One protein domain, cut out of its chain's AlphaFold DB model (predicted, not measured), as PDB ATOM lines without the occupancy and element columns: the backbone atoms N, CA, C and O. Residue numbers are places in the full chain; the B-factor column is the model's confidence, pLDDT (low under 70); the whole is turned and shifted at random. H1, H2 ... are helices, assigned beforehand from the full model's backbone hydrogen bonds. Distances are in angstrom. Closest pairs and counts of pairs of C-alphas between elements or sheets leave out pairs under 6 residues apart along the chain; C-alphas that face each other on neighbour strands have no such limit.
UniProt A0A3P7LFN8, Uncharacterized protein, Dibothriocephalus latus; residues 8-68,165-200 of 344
ATOM      1  N   LEU A   8     -31.453  50.478 -17.098       58.72
ATOM      2  CA  LEU A   8     -31.541  49.098 -16.609       58.72
ATOM      3  C   LEU A   8     -30.145  48.541 -16.289       58.72
ATOM      4  O   LEU A   8     -29.959  47.937 -15.240       58.72
ATOM      5  N   GLY A   9     -29.160  48.838 -17.149       68.25
ATOM      6  CA  GLY A   9     -27.766  48.440 -16.941       68.25
ATOM      7  C   GLY A   9     -27.152  49.050 -15.680       68.25
ATOM      8  O   GLY A   9     -26.481  48.345 -14.941       68.25
ATOM      9  N   VAL A  10     -27.456  50.316 -15.371       72.88
ATOM     10  CA  VAL A  10     -26.973  50.976 -14.141       72.88
ATOM     11  C   VAL A  10     -27.534  50.320 -12.875       72.88
ATOM     12  O   VAL A  10     -26.824  50.199 -11.881       72.88
ATOM     13  N   VAL A  11     -28.795  49.880 -12.888       73.00
ATOM     14  CA  VAL A  11     -29.393  49.212 -11.720       73.00
ATOM     15  C   VAL A  11     -28.861  47.786 -11.570       73.00
ATOM     16  O   VAL A  11     -28.569  47.355 -10.459       73.00
ATOM     17  N   GLU A  12     -28.661  47.070 -12.674       80.00
ATOM     18  CA  GLU A  12     -28.049  45.736 -12.670       80.00
ATOM     19  C   GLU A  12     -26.584  45.776 -12.203       80.00
ATOM     20  O   GLU A  12     -26.148  44.937 -11.415       80.00
ATOM     21  N   GLU A  13     -25.847  46.819 -12.588       83.06
ATOM     22  CA  GLU A  13     -24.488  47.088 -12.118       83.06
ATOM     23  C   GLU A  13     -24.451  47.408 -10.613       83.06
ATOM     24  O   GLU A  13     -23.603  46.881  -9.894       83.06
ATOM     25  N   GLN A  14     -25.418  48.176 -10.097       77.50
ATOM     26  CA  GLN A  14     -25.556  48.432  -8.656       77.50
ATOM     27  C   GLN A  14     -25.896  47.168  -7.853       77.50
ATOM     28  O   GLN A  14     -25.348  46.967  -6.769       77.50
ATOM     29  N   VAL A  15     -26.771  46.301  -8.371       82.25
ATOM     30  CA  VAL A  15     -27.111  45.023  -7.726       82.25
ATOM     31  C   VAL A  15     -25.898  44.094  -7.692       82.25
ATOM     32  O   VAL A  15     -25.625  43.482  -6.659       82.25
ATOM     33  N   ASN A  16     -25.132  44.017  -8.779       86.00
ATOM     34  CA  ASN A  16     -23.915  43.208  -8.826       86.00
ATOM     35  C   ASN A  16     -22.825  43.751  -7.892       86.00
ATOM     36  O   ASN A  16     -22.184  42.969  -7.193       86.00
ATOM     37  N   ALA A  17     -22.665  45.074  -7.806       86.06
ATOM     38  CA  ALA A  17     -21.744  45.701  -6.860       86.06
ATOM     39  C   ALA A  17     -22.126  45.413  -5.397       86.06
ATOM     40  O   ALA A  17     -21.255  45.135  -4.573       86.06
ATOM     41  N   LEU A  18     -23.422  45.431  -5.071       84.19
ATOM     42  CA  LEU A  18     -23.911  45.106  -3.728       84.19
ATOM     43  C   LEU A  18     -23.744  43.623  -3.377       84.19
ATOM     44  O   LEU A  18     -23.391  43.319  -2.241       84.19
ATOM     45  N   LYS A  19     -23.949  42.709  -4.332       86.50
ATOM     46  CA  LYS A  19     -23.669  41.276  -4.138       86.50
ATOM     47  C   LYS A  19     -22.189  41.028  -3.861       86.50
ATOM     48  O   LYS A  19     -21.862  40.359  -2.892       86.50
ATOM     49  N   LEU A  20     -21.308  41.660  -4.637       91.62
ATOM     50  CA  LEU A  20     -19.864  41.570  -4.424       91.62
ATOM     51  C   LEU A  20     -19.457  42.097  -3.037       91.62
ATOM     52  O   LEU A  20     -18.621  41.500  -2.365       91.62
ATOM     53  N   ALA A  21     -20.068  43.197  -2.586       84.94
ATOM     54  CA  ALA A  21     -19.821  43.752  -1.257       84.94
ATOM     55  C   ALA A  21     -20.330  42.841  -0.125       84.94
ATOM     56  O   ALA A  21     -19.738  42.811   0.953       84.94
ATOM     57  N   LEU A  22     -21.418  42.103  -0.356       83.38
ATOM     58  CA  LEU A  22     -21.939  41.125   0.595       83.38
ATOM     59  C   LEU A  22     -21.019  39.897   0.701       83.38
ATOM     60  O   LEU A  22     -20.755  39.432   1.805       83.38
ATOM     61  N   ASP A  23     -20.481  39.424  -0.423       88.00
ATOM     62  CA  ASP A  23     -19.533  38.304  -0.456       88.00
ATOM     63  C   ASP A  23     -18.183  38.667   0.195       88.00
ATOM     64  O   ASP A  23     -17.605  37.859   0.930       88.00
ATOM     65  N   ASP A  24     -17.707  39.903   0.002       89.75
ATOM     66  CA  ASP A  24     -16.543  40.448   0.722       89.75
ATOM     67  C   ASP A  24     -16.804  40.502   2.234       89.75
ATOM     68  O   ASP A  24     -15.972  40.070   3.033       89.75
ATOM     69  N   ALA A  25     -17.987  40.969   2.642       79.56
ATOM     70  CA  ALA A  25     -18.357  41.033   4.048       79.56
ATOM     71  C   ALA A  25     -18.401  39.642   4.704       79.56
ATOM     72  O   ALA A  25     -17.864  39.486   5.800       79.56
ATOM     73  N   HIS A  26     -18.971  38.631   4.038       83.62
ATOM     74  CA  HIS A  26     -18.958  37.250   4.535       83.62
ATOM     75  C   HIS A  26     -17.534  36.698   4.648       83.62
ATOM     76  O   HIS A  26     -17.162  36.193   5.702       83.62
ATOM     77  N   SER A  27     -16.699  36.903   3.627       88.94
ATOM     78  CA  SER A  27     -15.299  36.454   3.651       88.94
ATOM     79  C   SER A  27     -14.506  37.080   4.808       88.94
ATOM     80  O   SER A  27     -13.653  36.436   5.421       88.94
ATOM     81  N   ARG A  28     -14.796  38.343   5.147       82.38
ATOM     82  CA  ARG A  28     -14.177  39.041   6.284       82.38
ATOM     83  C   ARG A  28     -14.664  38.527   7.635       82.38
ATOM     84  O   ARG A  28     -13.875  38.522   8.578       82.38
ATOM     85  N   ILE A  29     -15.928  38.120   7.732       76.75
ATOM     86  CA  ILE A  29     -16.477  37.487   8.937       76.75
ATOM     87  C   ILE A  29     -15.806  36.131   9.144       76.75
ATOM     88  O   ILE A  29     -15.251  35.906  10.215       76.75
ATOM     89  N   ASP A  30     -15.743  35.296   8.107       81.44
ATOM     90  CA  ASP A  30     -15.099  33.984   8.187       81.44
ATOM     91  C   ASP A  30     -13.628  34.115   8.605       81.44
ATOM     92  O   ASP A  30     -13.159  33.404   9.494       81.44
ATOM     93  N   PHE A  31     -12.890  35.071   8.031       83.06
ATOM     94  CA  PHE A  31     -11.503  35.332   8.422       83.06
ATOM     95  C   PHE A  31     -11.374  35.783   9.887       83.06
ATOM     96  O   PHE A  31     -10.461  35.347  10.591       83.06
ATOM     97  N   ALA A  32     -12.284  36.636  10.363       73.88
ATOM     98  CA  ALA A  32     -12.296  37.080  11.752       73.88
ATOM     99  C   ALA A  32     -12.615  35.927  12.719       73.88
ATOM    100  O   ALA A  32     -11.982  35.827  13.769       73.88
ATOM    101  N   GLU A  33     -13.535  35.030  12.355       76.62
ATOM    102  CA  GLU A  33     -13.858  33.840  13.148       76.62
ATOM    103  C   GLU A  33     -12.653  32.899  13.254       76.62
ATOM    104  O   GLU A  33     -12.276  32.522  14.366       76.62
ATOM    105  N   HIS A  34     -11.972  32.607  12.142       80.50
ATOM    106  CA  HIS A  34     -10.755  31.787  12.160       80.50
ATOM    107  C   HIS A  34      -9.633  32.447  12.973       80.50
ATOM    108  O   HIS A  34      -9.033  31.808  13.834       80.50
ATOM    109  N   SER A  35      -9.408  33.752  12.788       79.38
ATOM    110  CA  SER A  35      -8.417  34.497  13.573       79.38
ATOM    111  C   SER A  35      -8.742  34.505  15.069       79.38
ATOM    112  O   SER A  35      -7.824  34.522  15.890       79.38
ATOM    113  N   SER A  36     -10.025  34.516  15.441       76.06
ATOM    114  CA  SER A  36     -10.441  34.452  16.843       76.06
ATOM    115  C   SER A  36     -10.216  33.063  17.449       76.06
ATOM    116  O   SER A  36      -9.759  32.965  18.589       76.06
ATOM    117  N   ALA A  37     -10.458  31.997  16.678       75.88
ATOM    118  CA  ALA A  37     -10.193  30.624  17.092       75.88
ATOM    119  C   ALA A  37      -8.690  30.385  17.314       75.88
ATOM    120  O   ALA A  37      -8.300  29.842  18.349       75.88
ATOM    121  N   ASP A  38      -7.843  30.885  16.411       80.12
ATOM    122  CA  ASP A  38      -6.385  30.808  16.545       80.12
ATOM    123  C   ASP A  38      -5.883  31.584  17.774       80.12
ATOM    124  O   ASP A  38      -5.012  31.114  18.509       80.12
ATOM    125  N   ALA A  39      -6.452  32.765  18.041       72.00
ATOM    126  CA  ALA A  39      -6.104  33.560  19.217       72.00
ATOM    127  C   ALA A  39      -6.471  32.845  20.530       72.00
ATOM    128  O   ALA A  39      -5.689  32.874  21.483       72.00
ATOM    129  N   LEU A  40      -7.625  32.171  20.582       72.12
ATOM    130  CA  LEU A  40      -8.024  31.360  21.735       72.12
ATOM    131  C   LEU A  40      -7.071  30.179  21.948       72.12
ATOM    132  O   LEU A  40      -6.619  29.956  23.071       72.12
ATOM    133  N   GLN A  41      -6.686  29.485  20.875       77.56
ATOM    134  CA  GLN A  41      -5.733  28.378  20.958       77.56
ATOM    135  C   GLN A  41      -4.354  28.841  21.461       77.56
ATOM    136  O   GLN A  41      -3.730  28.175  22.289       77.56
ATOM    137  N   GLN A  42      -3.886  30.013  21.020       72.81
ATOM    138  CA  GLN A  42      -2.641  30.606  21.520       72.81
ATOM    139  C   GLN A  42      -2.721  30.972  23.006       72.81
ATOM    140  O   GLN A  42      -1.743  30.792  23.734       72.81
ATOM    141  N   LEU A  43      -3.868  31.468  23.478       63.78
ATOM    142  CA  LEU A  43      -4.076  31.768  24.895       63.78
ATOM    143  C   LEU A  43      -4.066  30.499  25.752       63.78
ATOM    144  O   LEU A  43      -3.429  30.495  26.806       63.78
ATOM    145  N   GLU A  44      -4.701  29.417  25.298       69.12
ATOM    146  CA  GLU A  44      -4.644  28.118  25.980       69.12
ATOM    147  C   GLU A  44      -3.211  27.575  26.041       69.12
ATOM    148  O   GLU A  44      -2.746  27.161  27.106       69.12
ATOM    149  N   GLN A  45      -2.470  27.647  24.933       70.69
ATOM    150  CA  GLN A  45      -1.077  27.209  24.885       70.69
ATOM    151  C   GLN A  45      -0.185  28.038  25.820       70.69
ATOM    152  O   GLN A  45       0.638  27.484  26.549       70.69
ATOM    153  N   LYS A  46      -0.385  29.358  25.852       62.94
ATOM    154  CA  LYS A  46       0.361  30.272  26.723       62.94
ATOM    155  C   LYS A  46      -0.002  30.100  28.199       62.94
ATOM    156  O   LYS A  46       0.866  30.226  29.056       62.94
ATOM    157  N   SER A  47      -1.257  29.767  28.502       60.66
ATOM    158  CA  SER A  47      -1.692  29.366  29.846       60.66
ATOM    159  C   SER A  47      -0.952  28.106  30.307       60.66
ATOM    160  O   SER A  47      -0.412  28.072  31.415       60.66
ATOM    161  N   LEU A  48      -0.824  27.108  29.425       58.12
ATOM    162  CA  LEU A  48      -0.055  25.891  29.696       58.12
ATOM    163  C   LEU A  48       1.436  26.188  29.931       58.12
ATOM    164  O   LEU A  48       2.034  25.654  30.864       58.12
ATOM    165  N   GLU A  49       2.032  27.054  29.110       58.59
ATOM    166  CA  GLU A  49       3.438  27.463  29.213       58.59
ATOM    167  C   GLU A  49       3.729  28.231  30.512       58.59
ATOM    168  O   GLU A  49       4.735  27.976  31.178       58.59
ATOM    169  N   LEU A  50       2.827  29.133  30.911       54.19
ATOM    170  CA  LEU A  50       2.908  29.852  32.182       54.19
ATOM    171  C   LEU A  50       2.774  28.905  33.372       54.19
ATOM    172  O   LEU A  50       3.527  29.040  34.335       54.19
ATOM    173  N   HIS A  51       1.872  27.923  33.289       45.00
ATOM    174  CA  HIS A  51       1.751  26.889  34.308       45.00
ATOM    175  C   HIS A  51       3.082  26.126  34.426       45.00
ATOM    176  O   HIS A  51       3.695  26.129  35.489       45.00
ATOM    177  N   ILE A  52       3.623  25.586  33.328       46.50
ATOM    178  CA  ILE A  52       4.908  24.859  33.324       46.50
ATOM    179  C   ILE A  52       6.069  25.723  33.855       46.50
ATOM    180  O   ILE A  52       6.896  25.233  34.620       46.50
ATOM    181  N   SER A  53       6.125  27.008  33.497       46.41
ATOM    182  CA  SER A  53       7.183  27.932  33.936       46.41
ATOM    183  C   SER A  53       7.087  28.290  35.422       46.41
ATOM    184  O   SER A  53       8.111  28.413  36.098       46.41
ATOM    185  N   HIS A  54       5.873  28.425  35.958       43.56
ATOM    186  CA  HIS A  54       5.647  28.660  37.383       43.56
ATOM    187  C   HIS A  54       6.118  27.457  38.209       43.56
ATOM    188  O   HIS A  54       6.990  27.606  39.063       43.56
ATOM    189  N   TRP A  55       5.685  26.246  37.845       39.19
ATOM    190  CA  TRP A  55       6.138  25.019  38.506       39.19
ATOM    191  C   TRP A  55       7.645  24.759  38.289       39.19
ATOM    192  O   TRP A  55       8.330  24.306  39.198       39.19
ATOM    193  N   GLY A  56       8.220  25.099  37.130       39.22
ATOM    194  CA  GLY A  56       9.661  24.949  36.870       39.22
ATOM    195  C   GLY A  56      10.557  25.944  37.629       39.22
ATOM    196  O   GLY A  56      11.676  25.603  38.023       39.22
ATOM    197  N   SER A  57      10.074  27.168  37.863       40.28
ATOM    198  CA  SER A  57      10.799  28.198  38.621       40.28
ATOM    199  C   SER A  57      10.755  27.960  40.131       40.28
ATOM    200  O   SER A  57      11.766  28.193  40.791       40.28
ATOM    201  N   GLU A  58       9.670  27.397  40.666       39.44
ATOM    202  CA  GLU A  58       9.607  26.932  42.060       39.44
ATOM    203  C   GLU A  58      10.631  25.818  42.333       39.44
ATOM    204  O   GLU A  58      11.351  25.856  43.334       39.44
ATOM    205  N   TRP A  59      10.797  24.882  41.394       34.91
ATOM    206  CA  TRP A  59      11.809  23.825  41.492       34.91
ATOM    207  C   TRP A  59      13.247  24.360  41.361       34.91
ATOM    208  O   TRP A  59      14.133  23.943  42.110       34.91
ATOM    209  N   SER A  60      13.495  25.321  40.461       35.00
ATOM    210  CA  SER A  60      14.813  25.976  40.335       35.00
ATOM    211  C   SER A  60      15.163  26.872  41.526       35.00
ATOM    212  O   SER A  60      16.332  26.937  41.913       35.00
ATOM    213  N   ALA A  61      14.181  27.547  42.129       35.16
ATOM    214  CA  ALA A  61      14.381  28.363  43.322       35.16
ATOM    215  C   ALA A  61      14.806  27.495  44.516       35.16
ATOM    216  O   ALA A  61      15.798  27.815  45.172       35.16
ATOM    217  N   CYS A  62      14.151  26.348  44.730       38.03
ATOM    218  CA  CYS A  62      14.575  25.367  45.734       38.03
ATOM    219  C   CYS A  62      16.017  24.877  45.497       38.03
ATOM    220  O   CYS A  62      16.819  24.831  46.431       38.03
ATOM    221  N   TYR A  63      16.394  24.597  44.244       35.16
ATOM    222  CA  TYR A  63      17.733  24.092  43.907       35.16
ATOM    223  C   TYR A  63      18.855  25.143  44.064       35.16
ATOM    224  O   TYR A  63      19.981  24.812  44.445       35.16
ATOM    225  N   LEU A  64      18.573  26.427  43.803       33.50
ATOM    226  CA  LEU A  64      19.547  27.522  43.931       33.50
ATOM    227  C   LEU A  64      19.768  27.971  45.384       33.50
ATOM    228  O   LEU A  64      20.910  28.260  45.754       33.50
ATOM    229  N   TYR A  65      18.726  27.975  46.223       39.97
ATOM    230  CA  TYR A  65      18.858  28.306  47.651       39.97
ATOM    231  C   TYR A  65      19.729  27.290  48.404       39.97
ATOM    232  O   TYR A  65      20.538  27.675  49.251       39.97
ATOM    233  N   GLN A  66      19.655  26.009  48.029       40.66
ATOM    234  CA  GLN A  66      20.463  24.943  48.627       40.66
ATOM    235  C   GLN A  66      21.965  25.064  48.316       40.66
ATOM    236  O   GLN A  66      22.803  24.640  49.110       40.66
ATOM    237  N   ARG A  67      22.323  25.663  47.173       34.34
ATOM    238  CA  ARG A  67      23.714  25.756  46.698       34.34
ATOM    239  C   ARG A  67      24.450  27.012  47.174       34.34
ATOM    240  O   ARG A  67      25.676  27.046  47.117       34.34
ATOM    241  N   LEU A  68      23.724  28.037  47.632       34.47
ATOM    242  CA  LEU A  68      24.290  29.336  48.026       34.47
ATOM    243  C   LEU A  68      24.444  29.536  49.542       34.47
ATOM    244  O   LEU A  68      24.963  30.571  49.952       34.47
ATOM    245  N   HIS A 165      -8.281  35.597  38.586       75.50
ATOM    246  CA  HIS A 165      -9.308  34.795  37.921       75.50
ATOM    247  C   HIS A 165     -10.612  35.578  37.714       75.50
ATOM    248  O   HIS A 165     -11.140  35.574  36.608       75.50
ATOM    249  N   GLU A 166     -11.079  36.303  38.732       79.25
ATOM    250  CA  GLU A 166     -12.255  37.178  38.667       79.25
ATOM    251  C   GLU A 166     -12.046  38.298  37.639       79.25
ATOM    252  O   GLU A 166     -12.859  38.459  36.738       79.25
ATOM    253  N   ALA A 167     -10.903  38.990  37.664       77.06
ATOM    254  CA  ALA A 167     -10.593  40.032  36.682       77.06
ATOM    255  C   ALA A 167     -10.488  39.491  35.243       77.06
ATOM    256  O   ALA A 167     -10.840  40.178  34.280       77.06
ATOM    257  N   PHE A 168      -9.986  38.264  35.074       82.50
ATOM    258  CA  PHE A 168      -9.964  37.590  33.778       82.50
ATOM    259  C   PHE A 168     -11.381  37.236  33.311       82.50
ATOM    260  O   PHE A 168     -11.719  37.477  32.152       82.50
ATOM    261  N   GLN A 169     -12.210  36.720  34.217       83.31
ATOM    262  CA  GLN A 169     -13.590  36.339  33.948       83.31
ATOM    263  C   GLN A 169     -14.459  37.559  33.604       83.31
ATOM    264  O   GLN A 169     -15.150  37.526  32.589       83.31
ATOM    265  N   ASP A 170     -14.325  38.666  34.336       86.25
ATOM    266  CA  ASP A 170     -14.996  39.942  34.047       86.25
ATOM    267  C   ASP A 170     -14.605  40.485  32.669       86.25
ATOM    268  O   ASP A 170     -15.438  40.962  31.894       86.25
ATOM    269  N   LYS A 171     -13.315  40.395  32.323       85.94
ATOM    270  CA  LYS A 171     -12.825  40.843  31.017       85.94
ATOM    271  C   LYS A 171     -13.351  39.958  29.890       85.94
ATOM    272  O   LYS A 171     -13.692  40.475  28.824       85.94
ATOM    273  N   GLN A 172     -13.422  38.649  30.116       87.12
ATOM    274  CA  GLN A 172     -14.011  37.704  29.176       87.12
ATOM    275  C   GLN A 172     -15.509  37.984  28.986       87.12
ATOM    276  O   GLN A 172     -15.968  38.064  27.848       87.12
ATOM    277  N   GLU A 173     -16.254  38.210  30.067       89.44
ATOM    278  CA  GLU A 173     -17.678  38.548  30.021       89.44
ATOM    279  C   GLU A 173     -17.921  39.868  29.279       89.44
ATOM    280  O   GLU A 173     -18.743  39.926  28.364       89.44
ATOM    281  N   HIS A 174     -17.149  40.914  29.586       91.69
ATOM    282  CA  HIS A 174     -17.256  42.202  28.903       91.69
ATOM    283  C   HIS A 174     -16.995  42.081  27.393       91.69
ATOM    284  O   HIS A 174     -17.694  42.698  26.585       91.69
ATOM    285  N   LEU A 175     -16.004  41.279  26.988       92.69
ATOM    286  CA  LEU A 175     -15.727  41.016  25.574       92.69
ATOM    287  C   LEU A 175     -16.885  40.280  24.894       92.69
ATOM    288  O   LEU A 175     -17.289  40.682  23.802       92.69
ATOM    289  N   VAL A 176     -17.452  39.258  25.540       93.44
ATOM    290  CA  VAL A 176     -18.621  38.529  25.020       93.44
ATOM    291  C   VAL A 176     -19.804  39.479  24.836       93.44
ATOM    292  O   VAL A 176     -20.368  39.542  23.745       93.44
ATOM    293  N   ILE A 177     -20.124  40.298  25.843       93.19
ATOM    294  CA  ILE A 177     -21.213  41.281  25.764       93.19
ATOM    295  C   ILE A 177     -20.969  42.274  24.619       93.19
ATOM    296  O   ILE A 177     -21.879  42.542  23.831       93.19
ATOM    297  N   SER A 178     -19.747  42.801  24.490       91.81
ATOM    298  CA  SER A 178     -19.392  43.731  23.412       91.81
ATOM    299  C   SER A 178     -19.620  43.094  22.040       91.81
ATOM    300  O   SER A 178     -20.351  43.649  21.216       91.81
ATOM    301  N   LEU A 179     -19.090  41.891  21.812       93.00
ATOM    302  CA  LEU A 179     -19.249  41.172  20.546       93.00
ATOM    303  C   LEU A 179     -20.719  40.843  20.245       93.00
ATOM    304  O   LEU A 179     -21.179  41.005  19.113       93.00
ATOM    305  N   GLU A 180     -21.503  40.450  21.248       92.50
ATOM    306  CA  GLU A 180     -22.939  40.210  21.091       92.50
ATOM    307  C   GLU A 180     -23.718  41.484  20.733       92.50
ATOM    308  O   GLU A 180     -24.691  41.433  19.968       92.50
ATOM    309  N   THR A 181     -23.318  42.641  21.268       91.81
ATOM    310  CA  THR A 181     -23.923  43.929  20.899       91.81
ATOM    311  C   THR A 181     -23.563  44.334  19.474       91.81
ATOM    312  O   THR A 181     -24.455  44.716  18.711       91.81
ATOM    313  N   GLU A 182     -22.301  44.179  19.071       89.81
ATOM    314  CA  GLU A 182     -21.847  44.450  17.706       89.81
ATOM    315  C   GLU A 182     -22.551  43.542  16.695       89.81
ATOM    316  O   GLU A 182     -23.091  44.030  15.698       89.81
ATOM    317  N   LYS A 183     -22.663  42.242  17.000       92.81
ATOM    318  CA  LYS A 183     -23.428  41.277  16.203       92.81
ATOM    319  C   LYS A 183     -24.884  41.713  16.048       92.81
ATOM    320  O   LYS A 183     -25.397  41.725  14.930       92.81
ATOM    321  N   ARG A 184     -25.556  42.126  17.132       93.50
ATOM    322  CA  ARG A 184     -26.941  42.640  17.070       93.50
ATOM    323  C   ARG A 184     -27.065  43.870  16.172       93.50
ATOM    324  O   ARG A 184     -27.981  43.931  15.353       93.50
ATOM    325  N   ILE A 185     -26.146  44.827  16.290       93.62
ATOM    326  CA  ILE A 185     -26.136  46.035  15.454       93.62
ATOM    327  C   ILE A 185     -25.922  45.667  13.981       93.62
ATOM    328  O   ILE A 185     -26.611  46.203  13.110       93.62
ATOM    329  N   CYS A 186     -24.993  44.754  13.697       92.44
ATOM    330  CA  CYS A 186     -24.704  44.301  12.341       92.44
ATOM    331  C   CYS A 186     -25.904  43.577  11.716       92.44
ATOM    332  O   CYS A 186     -26.313  43.922  10.609       92.44
ATOM    333  N   MET A 187     -26.538  42.656  12.449       91.12
ATOM    334  CA  MET A 187     -27.743  41.957  11.989       91.12
ATOM    335  C   MET A 187     -28.900  42.920  11.687       91.12
ATOM    336  O   MET A 187     -29.578  42.780  10.673       91.12
ATOM    337  N   GLU A 188     -29.114  43.939  12.520       94.25
ATOM    338  CA  GLU A 188     -30.158  44.942  12.280       94.25
ATOM    339  C   GLU A 188     -29.850  45.814  11.050       94.25
ATOM    340  O   GLU A 188     -30.749  46.167  10.281       94.25
ATOM    341  N   ARG A 189     -28.574  46.146  10.813       91.56
ATOM    342  CA  ARG A 189     -28.150  46.837   9.583       91.56
ATOM    343  C   ARG A 189     -28.391  45.976   8.348       91.56
ATOM    344  O   ARG A 189     -28.909  46.504   7.362       91.56
ATOM    345  N   LEU A 190     -28.082  44.682   8.420       91.31
ATOM    346  CA  LEU A 190     -28.336  43.730   7.340       91.31
ATOM    347  C   LEU A 190     -29.834  43.647   7.028       91.31
ATOM    348  O   LEU A 190     -30.231  43.898   5.896       91.31
ATOM    349  N   ARG A 191     -30.682  43.469   8.047       95.00
ATOM    350  CA  ARG A 191     -32.146  43.438   7.895       95.00
ATOM    351  C   ARG A 191     -32.703  44.703   7.231       95.00
ATOM    352  O   ARG A 191     -33.624  44.647   6.416       95.00
ATOM    353  N   ARG A 192     -32.162  45.880   7.572       93.50
ATOM    354  CA  ARG A 192     -32.541  47.147   6.917       93.50
ATOM    355  C   ARG A 192     -32.088  47.195   5.464       93.50
ATOM    356  O   ARG A 192     -32.841  47.694   4.632       93.50
ATOM    357  N   ALA A 193     -30.884  46.712   5.166       87.88
ATOM    358  CA  ALA A 193     -30.377  46.632   3.803       87.88
ATOM    359  C   ALA A 193     -31.227  45.673   2.953       87.88
ATOM    360  O   ALA A 193     -31.693  46.077   1.892       87.88
ATOM    361  N   GLU A 194     -31.541  44.481   3.463       92.06
ATOM    362  CA  GLU A 194     -32.431  43.501   2.822       92.06
ATOM    363  C   GLU A 194     -33.802  44.103   2.504       92.06
ATOM    364  O   GLU A 194     -34.264  44.043   1.369       92.06
ATOM    365  N   LYS A 195     -34.427  44.786   3.473       93.19
ATOM    366  CA  LYS A 195     -35.720  45.452   3.255       93.19
ATOM    367  C   LYS A 195     -35.652  46.544   2.179       93.19
ATOM    368  O   LYS A 195     -36.622  46.760   1.452       93.19
ATOM    369  N   ARG A 196     -34.529  47.266   2.082       88.56
ATOM    370  CA  ARG A 196     -34.317  48.270   1.025       88.56
ATOM    371  C   ARG A 196     -34.171  47.608  -0.341       88.56
ATOM    372  O   ARG A 196     -34.753  48.115  -1.292       88.56
ATOM    373  N   VAL A 197     -33.444  46.494  -0.424       89.94
ATOM    374  CA  VAL A 197     -33.322  45.700  -1.656       89.94
ATOM    375  C   VAL A 197     -34.695  45.189  -2.090       89.94
ATOM    376  O   VAL A 197     -35.105  45.473  -3.209       89.94
ATOM    377  N   GLU A 198     -35.466  44.579  -1.188       91.31
ATOM    378  CA  GLU A 198     -36.814  44.074  -1.488       91.31
ATOM    379  C   GLU A 198     -37.758  45.190  -1.983       91.31
ATOM    380  O   GLU A 198     -38.555  44.999  -2.904       91.31
ATOM    381  N   SER A 199     -37.672  46.387  -1.391       87.81
ATOM    382  CA  SER A 199     -38.454  47.548  -1.834       87.81
ATOM    383  C   SER A 199     -38.080  47.991  -3.250       87.81
ATOM    384  O   SER A 199     -38.970  48.325  -4.031       87.81
ATOM    385  N   LEU A 200     -36.785  48.001  -3.577       84.62
ATOM    386  CA  LEU A 200     -36.290  48.376  -4.903       84.62
ATOM    387  C   LEU A 200     -36.641  47.319  -5.957       84.62
ATOM    388  O   LEU A 200     -37.006  47.674  -7.075       84.62
TER     389      LEU A 200
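What this domain is: This is residues 8 to 68 and 165 to 200 of the 344 residues of an uncharacterized protein of Dibothriocephalus latus (UniProt A0A3P7LFN8). Two long helices, H1 and then H2, run lengthwise in opposite directions with a gap between them, and the far end of H1 reaches well past H2. They draw nearer toward Leu 8 and Leu 200, whose C-alphas are 12.7 A apart. The printed part has 97 residues with two named helices and no named strand, and its class is all helix. It is an extended rod, with a radius of gyration of the C-alphas of 24.7 A and spans of 87 by 26 by 14 A.

Where its parts are: H1, residues 8 to 68, begins at C-alpha 8 (-31.541, 49.098, -16.609) and is 87.7 A long. H2, residues 165 to 200, is 52.4 A long and ends at C-alpha 200 (-36.290, 48.376, -4.903).

How they stand to each other: H1 and H2 are apart, with no C-alpha of the one within 8 A of the other. Residues 23 to 68 of H1 and 165 to 189 of H2 stand free. Every O i to N i+4 pair is within hydrogen-bond range in H2, and 56 of 57 in H1.

The domain as a whole: Residues 69 to 164 are not printed, and C-alphas 68 and 165 are 35.5 A apart across the cut. Mean pLDDT is 65 in H1 and 89 in H2; residues 46 to 68 are under 70.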